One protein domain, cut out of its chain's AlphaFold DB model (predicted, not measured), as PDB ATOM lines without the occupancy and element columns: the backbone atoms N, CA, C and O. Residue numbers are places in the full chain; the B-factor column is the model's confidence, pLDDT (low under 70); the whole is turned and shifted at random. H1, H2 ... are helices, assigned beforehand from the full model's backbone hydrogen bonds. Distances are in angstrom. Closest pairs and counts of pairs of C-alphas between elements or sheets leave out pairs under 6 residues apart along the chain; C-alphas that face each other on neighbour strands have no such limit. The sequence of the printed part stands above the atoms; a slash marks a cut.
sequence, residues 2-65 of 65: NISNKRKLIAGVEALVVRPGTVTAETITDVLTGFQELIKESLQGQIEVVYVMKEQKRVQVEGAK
ATOM      1  N   ASN A   2     298.523 421.452 651.501       91.06
ATOM      2  CA  ASN A   2     298.574 420.027 651.804       91.06
ATOM      3  C   ASN A   2     299.323 419.249 650.699       91.06
ATOM      4  O   ASN A   2     299.548 419.752 649.595       91.06
ATOM      5  N   ILE A   3     299.719 418.008 650.996       91.88
ATOM      6  CA  ILE A   3     300.488 417.161 650.065       91.88
ATOM      7  C   ILE A   3     299.720 416.889 648.763       91.88
ATOM      8  O   ILE A   3     300.331 416.827 647.698       91.88
ATOM      9  N   SER A   4     298.394 416.750 648.832       92.75
ATOM     10  CA  SER A   4     297.551 416.502 647.657       92.75
ATOM     11  C   SER A   4     297.644 417.655 646.653       92.75
ATOM     12  O   SER A   4     297.953 417.436 645.482       92.75
ATOM     13  N   ASN A   5     297.499 418.894 647.126       91.38
ATOM     14  CA  ASN A   5     297.609 420.087 646.291       91.38
ATOM     15  C   ASN A   5     299.027 420.230 645.721       91.38
ATOM     16  O   ASN A   5     299.179 420.553 644.547       91.38
ATOM     17  N   LYS A   6     300.074 419.936 646.509       92.50
ATOM     18  CA  LYS A   6     301.466 419.975 646.019       92.50
ATOM     19  C   LYS A   6     301.691 419.004 644.857       92.50
ATOM     20  O   LYS A   6     302.334 419.362 643.876       92.50
ATOM     21  N   ARG A   7     301.130 417.792 644.932       95.25
ATOM     22  CA  ARG A   7     301.207 416.805 643.840       95.25
ATOM     23  C   ARG A   7     300.458 417.267 642.591       95.25
ATOM     24  O   ARG A   7     300.984 417.105 641.495       95.25
ATOM     25  N   LYS A   8     299.277 417.874 642.753       93.12
ATOM     26  CA  LYS A   8     298.529 418.470 641.634       93.12
ATOM     27  C   LYS A   8     299.327 419.578 640.946       93.12
ATOM     28  O   LYS A   8     299.399 419.586 639.723       93.12
ATOM     29  N   LEU A   9     299.974 420.451 641.722       95.19
ATOM     30  CA  LEU A   9     300.824 421.512 641.180       95.19
ATOM     31  C   LEU A   9     301.988 420.939 640.359       95.19
ATOM     32  O   LEU A   9     302.214 421.390 639.242       95.19
ATOM     33  N   ILE A  10     302.681 419.914 640.867       95.00
ATOM     34  CA  ILE A  10     303.775 419.253 640.134       95.00
ATOM     35  C   ILE A  10     303.275 418.672 638.804       95.00
ATOM     36  O   ILE A  10     303.883 418.930 637.770       95.00
ATOM     37  N   ALA A  11     302.151 417.949 638.814       93.50
ATOM     38  CA  ALA A  11     301.577 417.367 637.601       93.50
ATOM     39  C   ALA A  11     301.150 418.436 636.578       93.50
ATOM     40  O   ALA A  11     301.368 418.275 635.379       93.50
ATOM     41  N   GLY A  12     300.577 419.549 637.044       93.88
ATOM     42  CA  GLY A  12     300.212 420.670 636.180       93.88
ATOM     43  C   GLY A  12     301.433 421.356 635.558       93.88
ATOM     44  O   GLY A  12     301.429 421.654 634.364       93.88
ATOM     45  N   VAL A  13     302.508 421.546 636.331       93.94
ATOM     46  CA  VAL A  13     303.786 422.076 635.824       93.94
ATOM     47  C   VAL A  13     304.403 421.128 634.797       93.94
ATOM     48  O   VAL A  13     304.839 421.576 633.740       93.94
ATOM     49  N   GLU A  14     304.398 419.823 635.059       94.19
ATOM     50  CA  GLU A  14     304.877 418.825 634.102       94.19
ATOM     51  C   GLU A  14     304.084 418.879 632.789       94.19
ATOM     52  O   GLU A  14     304.680 418.920 631.712       94.19
ATOM     53  N   ALA A  15     302.752 418.962 632.856       92.50
ATOM     54  CA  ALA A  15     301.906 419.080 631.672       92.50
ATOM     55  C   ALA A  15     302.233 420.337 630.846       92.50
ATOM     56  O   ALA A  15     302.348 420.251 629.622       92.50
ATOM     57  N   LEU A  16     302.448 421.481 631.507       91.88
ATOM     58  CA  LEU A  16     302.839 422.740 630.863       91.88
ATOM     59  C   LEU A  16     304.195 422.653 630.156       91.88
ATOM     60  O   LEU A  16     304.353 423.214 629.075       91.88
ATOM     61  N   VAL A  17     305.166 421.965 630.758       92.56
ATOM     62  CA  VAL A  17     306.531 421.873 630.223       92.56
ATOM     63  C   VAL A  17     306.634 420.820 629.121       92.56
ATOM     64  O   VAL A  17     307.266 421.058 628.095       92.56
ATOM     65  N   VAL A  18     306.017 419.653 629.315       94.38
ATOM     66  CA  VAL A  18     306.196 418.495 628.428       94.38
ATOM     67  C   VAL A  18     305.188 418.497 627.280       94.38
ATOM     68  O   VAL A  18     305.518 418.070 626.173       94.38
ATOM     69  N   ARG A  19     303.946 418.942 627.516       89.44
ATOM     70  CA  ARG A  19     302.851 418.868 626.531       89.44
ATOM     71  C   ARG A  19     301.981 420.131 626.539       89.44
ATOM     72  O   ARG A  19     300.765 420.033 626.718       89.44
ATOM     73  N   PRO A  20     302.552 421.320 626.275       87.19
ATOM     74  CA  PRO A  20     301.811 422.581 626.361       87.19
ATOM     75  C   PRO A  20     300.567 422.620 625.458       87.19
ATOM     76  O   PRO A  20     299.557 423.206 625.830       87.19
ATOM     77  N   GLY A  21     300.596 421.946 624.301       88.56
ATOM     78  CA  GLY A  21     299.464 421.901 623.366       88.56
ATOM     79  C   GLY A  21     298.230 421.135 623.861       88.56
ATOM     80  O   GLY A  21     297.168 421.263 623.264       88.56
ATOM     81  N   THR A  22     298.350 420.345 624.934       84.81
ATOM     82  CA  THR A  22     297.226 419.590 625.521       84.81
ATOM     83  C   THR A  22     296.658 420.241 626.782       84.81
ATOM     84  O   THR A  22     295.752 419.689 627.402       84.81
ATOM     85  N   VAL A  23     297.208 421.382 627.196       91.69
ATOM     86  CA  VAL A  23     296.840 422.053 628.444       91.69
ATOM     87  C   VAL A  23     295.598 422.920 628.241       91.69
ATOM     88  O   VAL A  23     295.486 423.648 627.256       91.69
ATOM     89  N   THR A  24     294.668 422.865 629.194       90.25
ATOM     90  CA  THR A  24     293.462 423.702 629.193       90.25
ATOM     91  C   THR A  24     293.685 425.004 629.966       90.25
ATOM     92  O   THR A  24     294.578 425.113 630.808       90.25
ATOM     93  N   ALA A  25     292.833 426.006 629.726       88.75
ATOM     94  CA  ALA A  25     292.838 427.244 630.511       88.75
ATOM     95  C   ALA A  25     292.629 426.988 632.019       88.75
ATOM     96  O   ALA A  25     293.209 427.680 632.854       88.75
ATOM     97  N   GLU A  26     291.845 425.964 632.363       88.88
ATOM     98  CA  GLU A  26     291.642 425.511 633.742       88.88
ATOM     99  C   GLU A  26     292.950 424.998 634.355       88.88
ATOM    100  O   GLU A  26     293.358 425.483 635.402       88.88
ATOM    101  N   THR A  27     293.685 424.124 633.656       89.75
ATOM    102  CA  THR A  27     294.988 423.633 634.138       89.75
ATOM    103  C   THR A  27     295.988 424.772 634.353       89.75
ATOM    104  O   THR A  27     296.721 424.768 635.340       89.75
ATOM    105  N   ILE A  28     296.012 425.775 633.467       90.31
ATOM    106  CA  ILE A  28     296.853 426.971 633.648       90.31
ATOM    107  C   ILE A  28     296.444 427.723 634.921       90.31
ATOM    108  O   ILE A  28     297.301 428.097 635.720       90.31
ATOM    109  N   THR A  29     295.143 427.923 635.123       90.25
ATOM    110  CA  THR A  29     294.595 428.639 636.284       90.25
ATOM    111  C   THR A  29     294.919 427.919 637.593       90.25
ATOM    112  O   THR A  29     295.365 428.559 638.549       90.25
ATOM    113  N   ASP A  30     294.779 426.595 637.623       90.94
ATOM    114  CA  ASP A  30     295.108 425.763 638.781       90.94
ATOM    115  C   ASP A  30     296.594 425.847 639.137       90.94
ATOM    116  O   ASP A  30     296.954 425.991 640.307       90.94
ATOM    117  N   VAL A  31     297.472 425.798 638.130       93.44
ATOM    118  CA  VAL A  31     298.920 425.909 638.341       93.44
ATOM    119  C   VAL A  31     299.290 427.287 638.881       93.44
ATOM    120  O   VAL A  31     300.039 427.373 639.855       93.44
ATOM    121  N   LEU A  32     298.756 428.363 638.294       92.25
ATOM    122  CA  LEU A  32     299.008 429.725 638.770       92.25
ATOM    123  C   LEU A  32     298.525 429.900 640.213       92.25
ATOM    124  O   LEU A  32     299.283 430.360 641.064       92.25
ATOM    125  N   THR A  33     297.310 429.448 640.519       91.81
ATOM    126  CA  THR A  33     296.756 429.499 641.880       91.81
ATOM    127  C   THR A  33     297.634 428.722 642.863       91.81
ATOM    128  O   THR A  33     297.975 429.233 643.932       91.81
ATOM    129  N   GLY A  34     298.079 427.522 642.484       93.19
ATOM    130  CA  GLY A  34     298.976 426.709 643.303       93.19
ATOM    131  C   GLY A  34     300.330 427.376 643.562       93.19
ATOM    132  O   GLY A  34     300.837 427.309 644.683       93.19
ATOM    133  N   PHE A  35     300.906 428.067 642.573       92.62
ATOM    134  CA  PHE A  35     302.117 428.867 642.780       92.62
ATOM    135  C   PHE A  35     301.879 430.046 643.726       92.62
ATOM    136  O   PHE A  35     302.726 430.309 644.582       92.62
ATOM    137  N   GLN A  36     300.732 430.722 643.618       91.69
ATOM    138  CA  GLN A  36     300.364 431.811 644.523       91.69
ATOM    139  C   GLN A  36     300.329 431.342 645.979       91.69
ATOM    140  O   GLN A  36     300.918 431.981 646.852       91.69
ATOM    141  N   GLU A  37     299.671 430.208 646.238       91.00
ATOM    142  CA  GLU A  37     299.595 429.603 647.570       91.00
ATOM    143  C   GLU A  37     300.978 429.205 648.090       91.00
ATOM    144  O   GLU A  37     301.311 429.494 649.241       91.00
ATOM    145  N   LEU A  38     301.803 428.589 647.235       91.31
ATOM    146  CA  LEU A  38     303.156 428.177 647.599       91.31
ATOM    147  C   LEU A  38     304.006 429.380 648.028       91.31
ATOM    148  O   LEU A  38     304.634 429.341 649.086       91.31
ATOM    149  N   ILE A  39     303.996 430.457 647.238       89.75
ATOM    150  CA  ILE A  39     304.752 431.675 647.545       89.75
ATOM    151  C   ILE A  39     304.216 432.328 648.820       89.75
ATOM    152  O   ILE A  39     305.001 432.687 649.699       89.75
ATOM    153  N   LYS A  40     302.888 432.431 648.963       90.25
ATOM    154  CA  LYS A  40     302.251 432.981 650.166       90.25
ATOM    155  C   LYS A  40     302.691 432.233 651.426       90.25
ATOM    156  O   LYS A  40     302.966 432.869 652.442       90.25
ATOM    157  N   GLU A  41     302.790 430.908 651.366       89.94
ATOM    158  CA  GLU A  41     303.270 430.089 652.480       89.94
ATOM    159  C   GLU A  41     304.758 430.259 652.754       89.94
ATOM    160  O   GLU A  41     305.142 430.440 653.909       89.94
ATOM    161  N   SER A  42     305.595 430.233 651.714       89.75
ATOM    162  CA  SER A  42     307.042 430.421 651.856       89.75
ATOM    163  C   SER A  42     307.400 431.788 652.436       89.75
ATOM    164  O   SER A  42     308.368 431.897 653.183       89.75
ATOM    165  N   LEU A  43     306.606 432.811 652.127       90.31
ATOM    166  CA  LEU A  43     306.798 434.179 652.605       90.31
ATOM    167  C   LEU A  43     305.971 434.498 653.854       90.31
ATOM    168  O   LEU A  43     305.940 435.649 654.276       90.31
ATOM    169  N   GLN A  44     305.278 433.513 654.439       89.25
ATOM    170  CA  GLN A  44     304.439 433.686 655.633       89.25
ATOM    171  C   GLN A  44     303.448 434.862 655.518       89.25
ATOM    172  O   GLN A  44     303.168 435.558 656.491       89.25
ATOM    173  N   GLY A  45     302.931 435.108 654.311       84.06
ATOM    174  CA  GLY A  45     302.003 436.207 654.037       84.06
ATOM    175  C   GLY A  45     302.607 437.615 654.075       84.06
ATOM    176  O   GLY A  45     301.848 438.577 654.041       84.06
ATOM    177  N   GLN A  46     303.936 437.763 654.119       88.38
ATOM    178  CA  GLN A  46     304.598 439.076 654.106       88.38
ATOM    179  C   GLN A  46     304.446 439.820 652.773       88.38
ATOM    180  O   GLN A  46     304.605 441.037 652.726       88.38
ATOM    181  N   ILE A  47     304.166 439.094 651.687       83.62
ATOM    182  CA  ILE A  47     304.015 439.640 650.338       83.62
ATOM    183  C   ILE A  47     302.721 439.104 649.727       83.62
ATOM    184  O   ILE A  47     302.407 437.915 649.838       83.62
ATOM    185  N   GLU A  48     301.989 439.989 649.054       84.00
ATOM    186  CA  GLU A  48     300.845 439.638 648.220       84.00
ATOM    187  C   GLU A  48     301.310 439.332 646.789       84.00
ATOM    188  O   GLU A  48     302.069 440.092 646.187       84.00
ATOM    189  N   VAL A  49     300.855 438.206 646.240       84.81
ATOM    190  CA  VAL A  49     301.141 437.790 644.862       84.81
ATOM    191  C   VAL A  49     299.847 437.861 644.067       84.81
ATOM    192  O   VAL A  49     298.870 437.219 644.445       84.81
ATOM    193  N   VAL A  50     299.850 438.623 642.971       85.00
ATOM    194  CA  VAL A  50     298.684 438.826 642.099       85.00
ATOM    195  C   VAL A  50     299.086 438.572 640.651       85.00
ATOM    196  O   VAL A  50     300.044 439.166 640.152       85.00
ATOM    197  N   TYR A  51     298.336 437.717 639.958       83.25
ATOM    198  CA  TYR A  51     298.489 437.523 638.518       83.25
ATOM    199  C   TYR A  51     297.568 438.466 637.749       83.25
ATOM    200  O   TYR A  51     296.357 438.475 637.954       83.25
ATOM    201  N   VAL A  52     298.143 439.235 636.823       82.19
ATOM    202  CA  VAL A  52     297.390 440.118 635.925       82.19
ATOM    203  C   VAL A  52     297.410 439.524 634.523       82.19
ATOM    204  O   VAL A  52     298.433 439.555 633.836       82.19
ATOM    205  N   MET A  53     296.271 438.985 634.090       71.50
ATOM    206  CA  MET A  53     296.093 438.500 632.723       71.50
ATOM    207  C   MET A  53     295.910 439.693 631.784       71.50
ATOM    208  O   MET A  53     294.952 440.453 631.914       71.50
ATOM    209  N   LYS A  54     296.829 439.875 630.832       75.19
ATOM    210  CA  LYS A  54     296.661 440.879 629.776       75.19
ATOM    211  C   LYS A  54     295.797 440.287 628.669       75.19
ATOM    212  O   LYS A  54     296.179 439.280 628.075       75.19
ATOM    213  N   GLU A  55     294.670 440.922 628.360       68.69
ATOM    214  CA  GLU A  55     293.925 440.600 627.143       68.69
ATOM    215  C   GLU A  55     294.823 440.836 625.924       68.69
ATOM    216  O   GLU A  55     295.326 441.941 625.697       68.69
ATOM    217  N   GLN A  56     295.039 439.793 625.123       58.56
ATOM    218  CA  GLN A  56     295.673 439.964 623.823       58.56
ATOM    219  C   GLN A  56     294.652 440.607 622.885       58.56
ATOM    220  O   GLN A  56     293.745 439.939 622.385       58.56
ATOM    221  N   LYS A  57     294.797 441.911 622.620       53.94
ATOM    222  CA  LYS A  57     294.102 442.539 621.492       53.94
ATOM    223  C   LYS A  57     294.516 441.795 620.225       53.94
ATOM    224  O   LYS A  57     295.669 441.880 619.807       53.94
ATOM    225  N   ARG A  58     293.579 441.063 619.613       57.81
ATOM    226  CA  ARG A  58     293.752 440.557 618.249       57.81
ATOM    227  C   ARG A  58     293.949 441.770 617.348       57.81
ATOM    228  O   ARG A  58     293.010 442.533 617.133       57.81
ATOM    229  N   VAL A  59     295.164 441.961 616.848       61.38
ATOM    230  CA  VAL A  59     295.402 442.884 615.742       61.38
ATOM    231  C   VAL A  59     294.700 442.260 614.539       61.38
ATOM    232  O   VAL A  59     295.151 441.242 614.019       61.38
ATOM    233  N   GLN A  60     293.540 442.799 614.156       53.56
ATOM    234  CA  GLN A  60     292.977 442.514 612.843       53.56
ATOM    235  C   GLN A  60     293.984 443.051 611.831       53.56
ATOM    236  O   GLN A  60     294.209 444.256 611.751       53.56
ATOM    237  N   VAL A  61     294.641 442.149 611.107       60.00
ATOM    238  CA  VAL A  61     295.423 442.529 609.935       60.00
ATOM    239  C   VAL A  61     294.402 442.815 608.836       60.00
ATOM    240  O   VAL A  61     294.033 441.930 608.067       60.00
ATOM    241  N   GLU A  62     293.854 444.028 608.827       54.72
ATOM    242  CA  GLU A  62     293.131 444.527 607.665       54.72
ATOM    243  C   GLU A  62     294.139 444.758 606.536       54.72
ATOM    244  O   GLU A  62     295.037 445.590 606.644       54.72
ATOM    245  N   GLY A  63     293.954 444.033 605.435       52.94
ATOM    246  CA  GLY A  63     294.420 444.467 604.124       52.94
ATOM    247  C   GLY A  63     295.674 443.778 603.595       52.94
ATOM    248  O   GLY A  63     296.776 444.302 603.684       52.94
ATOM    249  N   ALA A  64     295.463 442.686 602.867       53.03
ATOM    250  CA  ALA A  64     296.135 442.503 601.586       53.03
ATOM    251  C   ALA A  64     295.034 442.187 600.566       53.03
ATOM    252  O   ALA A  64     294.508 441.075 600.538       53.03
ATOM    253  N   LYS A  65     294.592 443.230 599.853       50.41
ATOM    254  CA  LYS A  65     293.802 443.089 598.625       50.41
ATOM    255  C   LYS A  65     294.707 442.614 597.499       50.41
ATOM    256  O   LYS A  65     295.879 443.049 597.497       50.41
TER     257      LYS A  65
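Overview. This is residues 2 to 65 of the 65 residues of an uncharacterized protein of Acinetobacter baumannii (UniProt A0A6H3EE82). Two helices, H2 and H1, cross steeply and pack on each other as a small body, and from the far end of H2 a long tail without named elements folds back past the pair, with residues 52 to 65 sticking out free. The printed part has 64 residues with two named helices, H1 then H2 along the chain, and no named strand; the class is all helix. The whole is extended, with a radius of gyration of the C-alphas of 16.6 A, and spans 58 by 28 by 15 A, the tail making much of the length.

Along the chain. H2, the longest helix, holds residues 25 to 42 and measures 25.8 A from first to last C-alpha, with C-alpha 25 at (292.838, 427.244, 630.511) and C-alpha 42 at (307.042, 430.421, 651.856). H1 holds residues 3 to 18, 22.4 A from first to last C-alpha, and begins with C-alpha 3 at (300.488, 417.161, 650.065). Residues 43 to 65 hold no named element.

Arrangement. H2 touches H1 with residues 27 to 35 alone. Their closest C-alphas, those of Leu 9 and Val 31, are 5.6 A apart, and their centres 10.0 A. They run opposite ways at a steep tilt of 53 degrees. The link from H1 to H2 is short, with 6 residues. In H1 and H2 every O i to N i+4 pair is within hydrogen-bond range.

Size, cuts and confidence. The two C-alphas farthest apart are those of Gln 44 and Lys 65, at 58.7 A. Without residues 52 to 65, the body of 50 residues spans 36 by 23 by 15 A. The printed part has no cut and ends at Lys 65, the chain's last residue. The mean pLDDT of the printed part is 84.1, and residues 55 to 65 are under 70.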